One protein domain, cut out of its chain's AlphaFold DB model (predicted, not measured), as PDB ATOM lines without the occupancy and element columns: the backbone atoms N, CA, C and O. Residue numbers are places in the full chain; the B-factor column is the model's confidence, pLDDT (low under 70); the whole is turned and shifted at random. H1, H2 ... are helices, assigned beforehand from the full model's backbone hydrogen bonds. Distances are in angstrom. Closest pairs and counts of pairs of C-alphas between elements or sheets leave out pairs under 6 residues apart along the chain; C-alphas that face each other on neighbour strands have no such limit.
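Overview. This is residues 319 to 410 of the 635 residues of an uncharacterized protein of Candidatus Rokubacteria bacterium (UniProt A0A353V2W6). The long helix H1 makes the core, and H5 and H3 each cross it, H5 steeply and H3 nearly at a right angle. Short H4 packs across the first part of H1, while short H2 and the loop of residues 383 to 396 lie toward the two ends of the longest axis. The printed part has 92 residues with five named helices, H1 to H5 in chain order, and no named strand; its class is all helix. It is compact, with a radius of gyration of the C-alphas of 12.9 A and spans of 41 by 28 by 23 A.

Arrangement. The hub is H1, residues 320 to 336, which touches three helices. H5, residues 397 to 410, touches it at a steep tilt of 55 degrees, the same way; the closest C-alphas, of Ala 330 and Val 405, are 4.7 A apart. H3, residues 355 to 370, is about perpendicular to H1 at 78 degrees and touches it with residues 361 to 365 alone, closest at the C-alphas of Ile 329 and Met 365, 7.0 A. H4, residues 376 to 382, is about perpendicular to H1 at 79 degrees and touches its residues 321 to 326 alone; the closest C-alphas, of Ala 322 and Leu 382, are 4.5 A apart. H2, residues 340 to 346, is close to H5 but not clearly touching, with the C-alphas of Leu 346 and Val 405 closest at 7.3 A. Each O i to N i+4 pair is within hydrogen-bond range in H1, H2, H3 and H4; in H5, 8 of 10 are.

Along the chain. H1 begins at C-alpha 320 (-7.848, 18.855, -59.607) and is 24.5 A long. H3 measures 22.7 A. H5 measures 20.5 A and ends at C-alpha 410 (12.225, 23.615, -54.782).

Size, cuts and confidence. The two farthest C-alphas, of Lys 340 and Pro 389, are 41.9 A apart. The printed part has no cut, and the link from H4 to H5 is long, with 14 residues. Residues 409 to 410 have pLDDT under 70.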
ATOM      1  N   THR A 319      -9.326  14.327 -58.473       91.12
ATOM      2  CA  THR A 319      -9.819  15.646 -58.866       91.12
ATOM      3  C   THR A 319      -8.689  16.675 -58.824       91.12
ATOM      4  O   THR A 319      -7.756  16.559 -58.027       91.12
ATOM      5  N   THR A 320      -8.781  17.715 -59.655       90.69
ATOM      6  CA  THR A 320      -7.848  18.855 -59.607       90.69
ATOM      7  C   THR A 320      -7.867  19.525 -58.232       90.69
ATOM      8  O   THR A 320      -6.807  19.807 -57.682       90.69
ATOM      9  N   CYS A 321      -9.056  19.644 -57.627       87.94
ATOM     10  CA  CYS A 321      -9.238  20.142 -56.262       87.94
ATOM     11  C   CYS A 321      -8.367  19.375 -55.252       87.94
ATOM     12  O   CYS A 321      -7.613  19.988 -54.505       87.94
ATOM     13  N   ALA A 322      -8.346  18.037 -55.292       91.75
ATOM     14  CA  ALA A 322      -7.508  17.243 -54.391       91.75
ATOM     15  C   ALA A 322      -6.009  17.582 -54.504       91.75
ATOM     16  O   ALA A 322      -5.279  17.576 -53.507       91.75
ATOM     17  N   LEU A 323      -5.535  17.874 -55.718       94.12
ATOM     18  CA  LEU A 323      -4.140  18.225 -55.988       94.12
ATOM     19  C   LEU A 323      -3.809  19.641 -55.504       94.12
ATOM     20  O   LEU A 323      -2.771  19.834 -54.870       94.12
ATOM     21  N   GLU A 324      -4.705  20.599 -55.735       91.06
ATOM     22  CA  GLU A 324      -4.599  21.975 -55.235       91.06
ATOM     23  C   GLU A 324      -4.591  22.009 -53.704       91.06
ATOM     24  O   GLU A 324      -3.730  22.640 -53.091       91.06
ATOM     25  N   VAL A 325      -5.484  21.241 -53.079       91.44
ATOM     26  CA  VAL A 325      -5.567  21.085 -51.627       91.44
ATOM     27  C   VAL A 325      -4.267  20.501 -51.064       91.44
ATOM     28  O   VAL A 325      -3.701  21.040 -50.107       91.44
ATOM     29  N   ALA A 326      -3.737  19.433 -51.668       94.50
ATOM     30  CA  ALA A 326      -2.458  18.855 -51.255       94.50
ATOM     31  C   ALA A 326      -1.302  19.859 -51.378       94.50
ATOM     32  O   ALA A 326      -0.446  19.936 -50.491       94.50
ATOM     33  N   HIS A 327      -1.288  20.650 -52.450       92.44
ATOM     34  CA  HIS A 327      -0.299  21.699 -52.659       92.44
ATOM     35  C   HIS A 327      -0.402  22.821 -51.612       92.44
ATOM     36  O   HIS A 327       0.619  23.254 -51.067       92.44
ATOM     37  N   ALA A 328      -1.617  23.268 -51.283       90.44
ATOM     38  CA  ALA A 328      -1.860  24.296 -50.275       90.44
ATOM     39  C   ALA A 328      -1.382  23.846 -48.885       90.44
ATOM     40  O   ALA A 328      -0.650  24.580 -48.213       90.44
ATOM     41  N   ILE A 329      -1.703  22.608 -48.488       92.56
ATOM     42  CA  ILE A 329      -1.209  22.019 -47.236       92.56
ATOM     43  C   ILE A 329       0.324  21.940 -47.257       92.56
ATOM     44  O   ILE A 329       0.976  22.335 -46.290       92.56
ATOM     45  N   ALA A 330       0.925  21.455 -48.349       92.62
ATOM     46  CA  ALA A 330       2.380  21.356 -48.472       92.62
ATOM     47  C   ALA A 330       3.076  22.719 -48.335       92.62
ATOM     48  O   ALA A 330       4.099  22.832 -47.656       92.62
ATOM     49  N   THR A 331       2.505  23.760 -48.937       89.62
ATOM     50  CA  THR A 331       3.016  25.134 -48.864       89.62
ATOM     51  C   THR A 331       2.923  25.687 -47.445       89.62
ATOM     52  O   THR A 331       3.901  26.227 -46.928       89.62
ATOM     53  N   ALA A 332       1.788  25.492 -46.766       88.56
ATOM     54  CA  ALA A 332       1.622  25.904 -45.375       88.56
ATOM     55  C   ALA A 332       2.614  25.186 -44.441       88.56
ATOM     56  O   ALA A 332       3.238  25.813 -43.584       88.56
ATOM     57  N   LEU A 333       2.811  23.878 -44.639       89.62
ATOM     58  CA  LEU A 333       3.747  23.078 -43.846       89.62
ATOM     59  C   LEU A 333       5.196  23.513 -44.045       89.62
ATOM     60  O   LEU A 333       5.923  23.673 -43.068       89.62
ATOM     61  N   THR A 334       5.624  23.686 -45.294       88.44
ATOM     62  CA  THR A 334       7.006  24.075 -45.606       88.44
ATOM     63  C   THR A 334       7.300  25.510 -45.175       88.44
ATOM     64  O   THR A 334       8.373  25.753 -44.628       88.44
ATOM     65  N   GLY A 335       6.339  26.431 -45.310       85.38
ATOM     66  CA  GLY A 335       6.464  27.814 -44.833       85.38
ATOM     67  C   GLY A 335       6.519  27.952 -43.306       85.38
ATOM     68  O   GLY A 335       7.160  28.868 -42.794       85.38
ATOM     69  N   ALA A 336       5.899  27.032 -42.560       84.50
ATOM     70  CA  ALA A 336       5.932  27.036 -41.096       84.50
ATOM     71  C   ALA A 336       7.262  26.517 -40.505       84.50
ATOM     72  O   ALA A 336       7.560  26.755 -39.330       84.50
ATOM     73  N   VAL A 337       8.070  25.795 -41.288       85.31
ATOM     74  CA  VAL A 337       9.327  25.202 -40.816       85.31
ATOM     75  C   VAL A 337      10.477  26.200 -40.923       85.31
ATOM     76  O   VAL A 337      10.893  26.583 -42.010       85.31
ATOM     77  N   ARG A 338      11.043  26.582 -39.771       81.31
ATOM     78  CA  ARG A 338      12.165  27.537 -39.698       81.31
ATOM     79  C   ARG A 338      13.545  26.891 -39.849       81.31
ATOM     80  O   ARG A 338      14.480  27.553 -40.287       81.31
ATOM     81  N   ARG A 339      13.704  25.626 -39.443       84.38
ATOM     82  CA  ARG A 339      14.997  24.921 -39.455       84.38
ATOM     83  C   ARG A 339      15.136  24.068 -40.710       84.38
ATOM     84  O   ARG A 339      14.240  23.295 -41.042       84.38
ATOM     85  N   LYS A 340      16.295  24.156 -41.363       81.88
ATOM     86  CA  LYS A 340      16.606  23.379 -42.570       81.88
ATOM     87  C   LYS A 340      16.538  21.865 -42.327       81.88
ATOM     88  O   LYS A 340      15.947  21.158 -43.133       81.88
ATOM     89  N   ASP A 341      17.046  21.392 -41.190       83.25
ATOM     90  CA  ASP A 341      17.053  19.961 -40.849       83.25
ATOM     91  C   ASP A 341      15.639  19.379 -40.706       83.25
ATOM     92  O   ASP A 341      15.371  18.249 -41.123       83.25
ATOM     93  N   ASP A 342      14.705  20.170 -40.170       82.31
ATOM     94  CA  ASP A 342      13.298  19.782 -40.066       82.31
ATOM     95  C   ASP A 342      12.658  19.687 -41.457       82.31
ATOM     96  O   ASP A 342      11.912  18.744 -41.729       82.31
ATOM     97  N   LEU A 343      12.990  20.613 -42.361       83.44
ATOM     98  CA  LEU A 343      12.514  20.599 -43.746       83.44
ATOM     99  C   LEU A 343      13.063  19.384 -44.509       83.44
ATOM    100  O   LEU A 343      12.325  18.718 -45.233       83.44
ATOM    101  N   ASP A 344      14.335  19.048 -44.308       83.69
ATOM    102  CA  ASP A 344      14.955  17.868 -44.914       83.69
ATOM    103  C   ASP A 344      14.387  16.561 -44.342       83.69
ATOM    104  O   ASP A 344      14.236  15.579 -45.071       83.69
ATOM    105  N   SER A 345      13.977  16.548 -43.071       85.19
ATOM    106  CA  SER A 345      13.236  15.430 -42.475       85.19
ATOM    107  C   SER A 345      11.855  15.240 -43.117       85.19
ATOM    108  O   SER A 345      11.484  14.108 -43.429       85.19
ATOM    109  N   LEU A 346      11.125  16.333 -43.390       84.94
ATOM    110  CA  LEU A 346       9.825  16.302 -44.080       84.94
ATOM    111  C   LEU A 346       9.914  15.796 -45.526       84.94
ATOM    112  O   LEU A 346       8.965  15.197 -46.026       84.94
ATOM    113  N   ARG A 347      11.048  16.028 -46.193       84.94
ATOM    114  CA  ARG A 347      11.292  15.621 -47.585       84.94
ATOM    115  C   ARG A 347      11.591  14.132 -47.747       84.94
ATOM    116  O   ARG A 347      11.609  13.638 -48.873       84.94
ATOM    117  N   LYS A 348      11.859  13.404 -46.659       85.31
ATOM    118  CA  LYS A 348      12.144  11.967 -46.741       85.31
ATOM    119  C   LYS A 348      10.888  11.219 -47.218       85.31
ATOM    120  O   LYS A 348       9.817  11.458 -46.667       85.31
ATOM    121  N   PRO A 349      10.999  10.250 -48.147       78.56
ATOM    122  CA  PRO A 349       9.845   9.478 -48.630       78.56
ATOM    123  C   PRO A 349       9.049   8.799 -47.502       78.56
ATOM    124  O   PRO A 349       7.830   8.668 -47.560       78.56
ATOM    125  N   GLU A 350       9.753   8.413 -46.439       83.81
ATOM    126  CA  GLU A 350       9.204   7.728 -45.268       83.81
ATOM    127  C   GLU A 350       8.569   8.670 -44.239       83.81
ATOM    128  O   GLU A 350       7.929   8.210 -43.292       83.81
ATOM    129  N   ALA A 351       8.720   9.988 -44.397       85.06
ATOM    130  CA  ALA A 351       8.271  10.971 -43.418       85.06
ATOM    131  C   ALA A 351       6.772  10.804 -43.121       85.06
ATOM    132  O   ALA A 351       6.361  10.718 -41.964       85.06
ATOM    133  N   PHE A 352       5.965  10.634 -44.169       86.69
ATOM    134  CA  PHE A 352       4.517  10.459 -44.066       86.69
ATOM    135  C   PHE A 352       4.083   9.040 -43.687       86.69
ATOM    136  O   PHE A 352       2.883   8.772 -43.646       86.69
ATOM    137  N   ARG A 353       5.004   8.116 -43.383       86.50
ATOM    138  CA  ARG A 353       4.671   6.851 -42.703       86.50
ATOM    139  C   ARG A 353       4.676   6.996 -41.178       86.50
ATOM    140  O   ARG A 353       4.045   6.193 -40.498       86.50
ATOM    141  N   ARG A 354       5.318   8.039 -40.643       88.31
ATOM    142  CA  ARG A 354       5.424   8.293 -39.200       88.31
ATOM    143  C   ARG A 354       4.136   8.902 -38.649       88.31
ATOM    144  O   ARG A 354       3.647   9.913 -39.161       88.31
ATOM    145  N   SER A 355       3.607   8.315 -37.578       87.12
ATOM    146  CA  SER A 355       2.393   8.787 -36.900       87.12
ATOM    147  C   SER A 355       2.557  10.209 -36.358       87.12
ATOM    148  O   SER A 355       1.646  11.022 -36.517       87.12
ATOM    149  N   GLU A 356       3.731  10.538 -35.805       87.12
ATOM    150  CA  GLU A 356       4.026  11.876 -35.274       87.12
ATOM    151  C   GLU A 356       3.881  12.958 -36.349       87.12
ATOM    152  O   GLU A 356       3.295  14.017 -36.113       87.12
ATOM    153  N   LEU A 357       4.390  12.691 -37.558       86.44
ATOM    154  CA  LEU A 357       4.323  13.671 -38.629       86.44
ATOM    155  C   LEU A 357       2.898  13.823 -39.158       86.44
ATOM    156  O   LEU A 357       2.442  14.947 -39.345       86.44
ATOM    157  N   ARG A 358       2.166  12.719 -39.343       90.25
ATOM    158  CA  ARG A 358       0.747  12.789 -39.726       90.25
ATOM    159  C   ARG A 358      -0.069  13.593 -38.717       90.25
ATOM    160  O   ARG A 358      -0.913  14.385 -39.123       90.25
ATOM    161  N   ALA A 359       0.208  13.443 -37.421       88.06
ATOM    162  CA  ALA A 359      -0.431  14.240 -36.377       88.06
ATOM    163  C   ALA A 359      -0.116  15.739 -36.527       88.06
ATOM    164  O   ALA A 359      -1.032  16.557 -36.491       88.06
ATOM    165  N   ARG A 360       1.148  16.107 -36.787       87.06
ATOM    166  CA  ARG A 360       1.539  17.505 -37.070       87.06
ATOM    167  C   ARG A 360       0.837  18.075 -38.302       87.06
ATOM    168  O   ARG A 360       0.378  19.211 -38.267       87.06
ATOM    169  N   VAL A 361       0.721  17.291 -39.372       91.44
ATOM    170  CA  VAL A 361       0.009  17.710 -40.589       91.44
ATOM    171  C   VAL A 361      -1.474  17.934 -40.308       91.44
ATOM    172  O   VAL A 361      -2.029  18.953 -40.702       91.44
ATOM    173  N   ARG A 362      -2.105  17.018 -39.574       92.19
ATOM    174  CA  ARG A 362      -3.503  17.146 -39.148       92.19
ATOM    175  C   ARG A 362      -3.738  18.392 -38.296       92.19
ATOM    176  O   ARG A 362      -4.749  19.060 -38.467       92.19
ATOM    177  N   LEU A 363      -2.798  18.741 -37.418       89.31
ATOM    178  CA  LEU A 363      -2.848  20.002 -36.673       89.31
ATOM    179  C   LEU A 363      -2.793  21.221 -37.601       89.31
ATOM    180  O   LEU A 363      -3.559  22.159 -37.400       89.31
ATOM    181  N   ALA A 364      -1.936  21.195 -38.625       90.19
ATOM    182  CA  ALA A 364      -1.858  22.271 -39.611       90.19
ATOM    183  C   ALA A 364      -3.161  22.412 -40.418       90.19
ATOM    184  O   ALA A 364      -3.636  23.526 -40.593       90.19
ATOM    185  N   MET A 365      -3.780  21.302 -40.834       94.00
ATOM    186  CA  MET A 365      -5.089  21.311 -41.512       94.00
ATOM    187  C   MET A 365      -6.177  21.964 -40.647       94.00
ATOM    188  O   MET A 365      -6.943  22.789 -41.132       94.00
ATOM    189  N   VAL A 366      -6.216  21.641 -39.348       92.06
ATOM    190  CA  VAL A 366      -7.163  22.239 -38.391       92.06
ATOM    191  C   VAL A 366      -6.903  23.737 -38.205       92.06
ATOM    192  O   VAL A 366      -7.852  24.511 -38.139       92.06
ATOM    193  N   ALA A 367      -5.637  24.161 -38.148       89.50
ATOM    194  CA  ALA A 367      -5.288  25.579 -38.078       89.50
ATOM    195  C   ALA A 367      -5.721  26.333 -39.346       89.50
ATOM    196  O   ALA A 367      -6.371  27.366 -39.241       89.50
ATOM    197  N   MET A 368      -5.455  25.773 -40.533       90.81
ATOM    198  CA  MET A 368      -5.909  26.340 -41.809       90.81
ATOM    199  C   MET A 368      -7.439  26.444 -41.879       90.81
ATOM    200  O   MET A 368      -7.958  27.433 -42.389       90.81
ATOM    201  N   ALA A 369      -8.162  25.464 -41.329       91.06
ATOM    202  CA  ALA A 369      -9.619  25.513 -41.240       91.06
ATOM    203  C   ALA A 369     -10.109  26.620 -40.296       91.06
ATOM    204  O   ALA A 369     -11.030  27.363 -40.634       91.06
ATOM    205  N   GLY A 370      -9.432  26.807 -39.160       86.69
ATOM    206  CA  GLY A 370      -9.665  27.927 -38.242       86.69
ATOM    207  C   GLY A 370      -9.379  29.315 -38.837       86.69
ATOM    208  O   GLY A 370      -9.804  30.314 -38.268       86.69
ATOM    209  N   GLU A 371      -8.700  29.385 -39.981       87.19
ATOM    210  CA  GLU A 371      -8.440  30.612 -40.748       87.19
ATOM    211  C   GLU A 371      -9.346  30.743 -41.988       87.19
ATOM    212  O   GLU A 371      -9.182  31.678 -42.767       87.19
ATOM    213  N   GLY A 372     -10.263  29.795 -42.214       85.94
ATOM    214  CA  GLY A 372     -11.158  29.784 -43.379       85.94
ATOM    215  C   GLY A 372     -10.482  29.380 -44.696       85.94
ATOM    216  O   GLY A 372     -11.059  29.561 -45.761       85.94
ATOM    217  N   ARG A 373      -9.260  28.829 -44.648       86.38
ATOM    218  CA  ARG A 373      -8.470  28.431 -45.835       86.38
ATOM    219  C   ARG A 373      -8.564  26.940 -46.170       86.38
ATOM    220  O   ARG A 373      -7.824  26.463 -47.029       86.38
ATOM    221  N   PHE A 374      -9.367  26.186 -45.423       89.25
ATOM    222  CA  PHE A 374      -9.474  24.735 -45.545       89.25
ATOM    223  C   PHE A 374     -10.790  24.235 -44.940       89.25
ATOM    224  O   PHE A 374     -11.228  24.733 -43.905       89.25
ATOM    225  N   SER A 375     -11.400  23.226 -45.548       89.69
ATOM    226  CA  SER A 375     -12.684  22.664 -45.123       89.69
ATOM    227  C   SER A 375     -12.648  21.136 -44.994       89.69
ATOM    228  O   SER A 375     -11.678  20.467 -45.363       89.69
ATOM    229  N   LEU A 376     -13.728  20.556 -44.461       89.75
ATOM    230  CA  LEU A 376     -13.902  19.100 -44.443       89.75
ATOM    231  C   LEU A 376     -14.048  18.524 -45.862       89.75
ATOM    232  O   LEU A 376     -13.518  17.446 -46.135       89.75
ATOM    233  N   ALA A 377     -14.699  19.254 -46.772       88.50
ATOM    234  CA  ALA A 377     -14.821  18.863 -48.174       88.50
ATOM    235  C   ALA A 377     -13.445  18.801 -48.859       88.50
ATOM    236  O   ALA A 377     -13.130  17.816 -49.531       88.50
ATOM    237  N   ASP A 378     -12.574  19.783 -48.599       91.56
ATOM    238  CA  ASP A 378     -11.191  19.781 -49.096       91.56
ATOM    239  C   ASP A 378     -10.427  18.560 -48.588       91.56
ATOM    240  O   ASP A 378      -9.785  17.846 -49.363       91.56
ATOM    241  N   TYR A 379     -10.547  18.261 -47.290       93.12
ATOM    242  CA  TYR A 379      -9.939  17.071 -46.705       93.12
ATOM    243  C   TYR A 379     -10.400  15.786 -47.399       93.12
ATOM    244  O   TYR A 379      -9.563  14.951 -47.736       93.12
ATOM    245  N   ARG A 380     -11.701  15.640 -47.659       91.25
ATOM    246  CA  ARG A 380     -12.274  14.457 -48.322       91.25
ATOM    247  C   ARG A 380     -11.914  14.351 -49.794       91.25
ATOM    248  O   ARG A 380     -11.787  13.237 -50.292       91.25
ATOM    249  N   SER A 381     -11.686  15.474 -50.474       91.06
ATOM    250  CA  SER A 381     -11.169  15.452 -51.846       91.06
ATOM    251  C   SER A 381      -9.788  14.782 -51.912       91.06
ATOM    252  O   SER A 381      -9.518  13.988 -52.811       91.06
ATOM    253  N   LEU A 382      -8.928  15.047 -50.920       93.12
ATOM    254  CA  LEU A 382      -7.580  14.486 -50.832       93.12
ATOM    255  C   LEU A 382      -7.550  13.086 -50.196       93.12
ATOM    256  O   LEU A 382      -6.746  12.241 -50.596       93.12
ATOM    257  N   PHE A 383      -8.413  12.846 -49.212       93.31
ATOM    258  CA  PHE A 383      -8.536  11.603 -48.455       93.31
ATOM    259  C   PHE A 383      -9.969  11.062 -48.586       93.31
ATOM    260  O   PHE A 383     -10.766  11.211 -47.655       93.31
ATOM    261  N   PRO A 384     -10.317  10.443 -49.729       89.62
ATOM    262  CA  PRO A 384     -11.676   9.976 -49.972       89.62
ATOM    263  C   PRO A 384     -12.091   8.920 -48.946       89.62
ATOM    264  O   PRO A 384     -11.278   8.086 -48.525       89.62
ATOM    265  N   VAL A 385     -13.361   8.969 -48.538       86.81
ATOM    266  CA  VAL A 385     -13.959   8.000 -47.610       86.81
ATOM    267  C   VAL A 385     -13.987   6.625 -48.276       86.81
ATOM    268  O   VAL A 385     -14.276   6.507 -49.464       86.81
ATOM    269  N   ARG A 386     -13.628   5.584 -47.524       85.94
ATOM    270  CA  ARG A 386     -13.669   4.197 -47.993       85.94
ATOM    271  C   ARG A 386     -15.057   3.615 -47.801       85.94
ATOM    272  O   ARG A 386     -15.665   3.827 -46.756       85.94
ATOM    273  N   ASP A 387     -15.477   2.793 -48.754       76.81
ATOM    274  CA  ASP A 387     -16.661   1.963 -48.583       76.81
ATOM    275  C   ASP A 387     -16.447   0.973 -47.432       76.81
ATOM    276  O   ASP A 387     -15.425   0.281 -47.357       76.81
ATOM    277  N   GLY A 388     -17.417   0.916 -46.524       79.38
ATOM    278  CA  GLY A 388     -17.403   0.023 -45.372       79.38
ATOM    279  C   GLY A 388     -17.924   0.684 -44.094       79.38
ATOM    280  O   GLY A 388     -18.236   1.872 -44.081       79.38
ATOM    281  N   PRO A 389     -18.058  -0.096 -43.011       77.12
ATOM    282  CA  PRO A 389     -18.432   0.433 -41.707       77.12
ATOM    283  C   PRO A 389     -17.295   1.263 -41.099       77.12
ATOM    284  O   PRO A 389     -16.117   0.900 -41.182       77.12
ATOM    285  N   GLY A 390     -17.684   2.357 -40.448       83.75
ATOM    286  CA  GLY A 390     -16.782   3.290 -39.795       83.75
ATOM    287  C   GLY A 390     -16.288   4.387 -40.734       83.75
ATOM    288  O   GLY A 390     -16.139   4.202 -41.939       83.75
ATOM    289  N   VAL A 391     -15.982   5.553 -40.170       85.69
ATOM    290  CA  VAL A 391     -15.342   6.631 -40.925       85.69
ATOM    291  C   VAL A 391     -13.877   6.257 -41.132       85.69
ATOM    292  O   VAL A 391     -13.060   6.360 -40.218       85.69
ATOM    293  N   ALA A 392     -13.534   5.827 -42.341       87.12
ATOM    294  CA  ALA A 392     -12.164   5.549 -42.750       87.12
ATOM    295  C   ALA A 392     -11.868   6.237 -44.082       87.12
ATOM    296  O   ALA A 392     -12.739   6.345 -44.939       87.12
ATOM    297  N   VAL A 393     -10.625   6.677 -44.272       89.38
ATOM    298  CA  VAL A 393     -10.190   7.351 -45.501       89.38
ATOM    299  C   VAL A 393      -9.069   6.592 -46.198       89.38
ATOM    300  O   VAL A 393      -8.310   5.841 -45.572       89.38
ATOM    301  N   ALA A 394      -8.945   6.780 -47.509       89.38
ATOM    302  CA  ALA A 394      -7.821   6.264 -48.273       89.38
ATOM    303  C   ALA A 394      -6.502   6.932 -47.836       89.38
ATOM    304  O   ALA A 394      -6.429   8.129 -47.581       89.38
ATOM    305  N   GLY A 395      -5.439   6.134 -47.684       88.56
ATOM    306  CA  GLY A 395      -4.128   6.606 -47.207       88.56
ATOM    307  C   GLY A 395      -3.192   7.110 -48.311       88.56
ATOM    308  O   GLY A 395      -2.037   7.437 -48.050       88.56
ATOM    309  N   ASP A 396      -3.657   7.124 -49.545       89.69
ATOM    310  CA  ASP A 396      -2.932   7.511 -50.750       89.69
ATOM    311  C   ASP A 396      -2.721   9.033 -50.854       89.69
ATOM    312  O   ASP A 396      -1.666   9.462 -51.324       89.69
ATOM    313  N   GLY A 397      -3.630   9.845 -50.298       92.75
ATOM    314  CA  GLY A 397      -3.469  11.302 -50.185       92.75
ATOM    315  C   GLY A 397      -2.168  11.727 -49.485       92.75
ATOM    316  O   GLY A 397      -1.582  12.761 -49.809       92.75
ATOM    317  N   TRP A 398      -1.621  10.882 -48.602       94.00
ATOM    318  CA  TRP A 398      -0.325  11.123 -47.960       94.00
ATOM    319  C   TRP A 398       0.849  11.109 -48.947       94.00
ATOM    320  O   TRP A 398       1.812  11.850 -48.751       94.00
ATOM    321  N   LYS A 399       0.787  10.291 -50.008       92.75
ATOM    322  CA  LYS A 399       1.829  10.261 -51.046       92.75
ATOM    323  C   LYS A 399       1.803  11.533 -51.890       92.75
ATOM    324  O   LYS A 399       2.857  12.105 -52.159       92.75
ATOM    325  N   VAL A 400       0.604  11.994 -52.254       94.44
ATOM    326  CA  VAL A 400       0.390  13.244 -53.004       94.44
ATOM    327  C   VAL A 400       0.912  14.437 -52.210       94.44
ATOM    328  O   VAL A 400       1.661  15.259 -52.732       94.44
ATOM    329  N   LEU A 401       0.594  14.492 -50.916       93.75
ATOM    330  CA  LEU A 401       1.120  15.527 -50.036       93.75
ATOM    331  C   LEU A 401       2.653  15.471 -49.940       93.75
ATOM    332  O   LEU A 401       3.316  16.502 -50.033       93.75
ATOM    333  N   GLY A 402       3.223  14.271 -49.800       92.69
ATOM    334  CA  GLY A 402       4.673  14.081 -49.771       92.69
ATOM    335  C   GLY A 402       5.370  14.553 -51.048       92.69
ATOM    336  O   GLY A 402       6.417  15.198 -50.970       92.69
ATOM    337  N   TYR A 403       4.758  14.312 -52.211       93.69
ATOM    338  CA  TYR A 403       5.228  14.848 -53.487       93.69
ATOM    339  C   TYR A 403       5.291  16.383 -53.460       93.69
ATOM    340  O   TYR A 403       6.348  16.966 -53.719       93.69
ATOM    341  N   TYR A 404       4.200  17.055 -53.076       93.06
ATOM    342  CA  TYR A 404       4.165  18.519 -53.071       93.06
ATOM    343  C   TYR A 404       5.059  19.156 -52.012       93.06
ATOM    344  O   TYR A 404       5.635  20.208 -52.279       93.06
ATOM    345  N   VAL A 405       5.252  18.532 -50.849       91.06
ATOM    346  CA  VAL A 405       6.220  19.015 -49.845       91.06
ATOM    347  C   VAL A 405       7.642  19.021 -50.407       91.06
ATOM    348  O   VAL A 405       8.415  19.944 -50.149       91.06
ATOM    349  N   HIS A 406       7.985  18.038 -51.238       88.69
ATOM    350  CA  HIS A 406       9.276  18.021 -51.914       88.69
ATOM    351  C   HIS A 406       9.386  19.098 -53.013       88.69
ATOM    352  O   HIS A 406      10.446  19.710 -53.162       88.69
ATOM    353  N   GLN A 407       8.310  19.359 -53.768       87.69
ATOM    354  CA  GLN A 407       8.314  20.317 -54.888       87.69
ATOM    355  C   GLN A 407       8.197  21.791 -54.471       87.69
ATOM    356  O   GLN A 407       8.900  22.642 -55.015       87.69
ATOM    357  N   THR A 408       7.334  22.115 -53.504       81.94
ATOM    358  CA  THR A 408       7.139  23.485 -52.977       81.94
ATOM    359  C   THR A 408       8.448  24.067 -52.463       81.94
ATOM    360  O   THR A 408       8.812  25.197 -52.781       81.94
ATOM    361  N   ALA A 409       9.230  23.233 -51.785       61.19
ATOM    362  CA  ALA A 409      10.534  23.597 -51.269       61.19
ATOM    363  C   ALA A 409      11.626  23.743 -52.357       61.19
ATOM    364  O   ALA A 409      12.757  24.091 -52.019       61.19
ATOM    365  N   ARG A 410      11.325  23.440 -53.630       60.69
ATOM    366  CA  ARG A 410      12.225  23.615 -54.782       60.69
ATOM    367  C   ARG A 410      11.834  24.781 -55.686       60.69
ATOM    368  O   ARG A 410      12.727  25.489 -56.126       60.69
TER     369      ARG A 410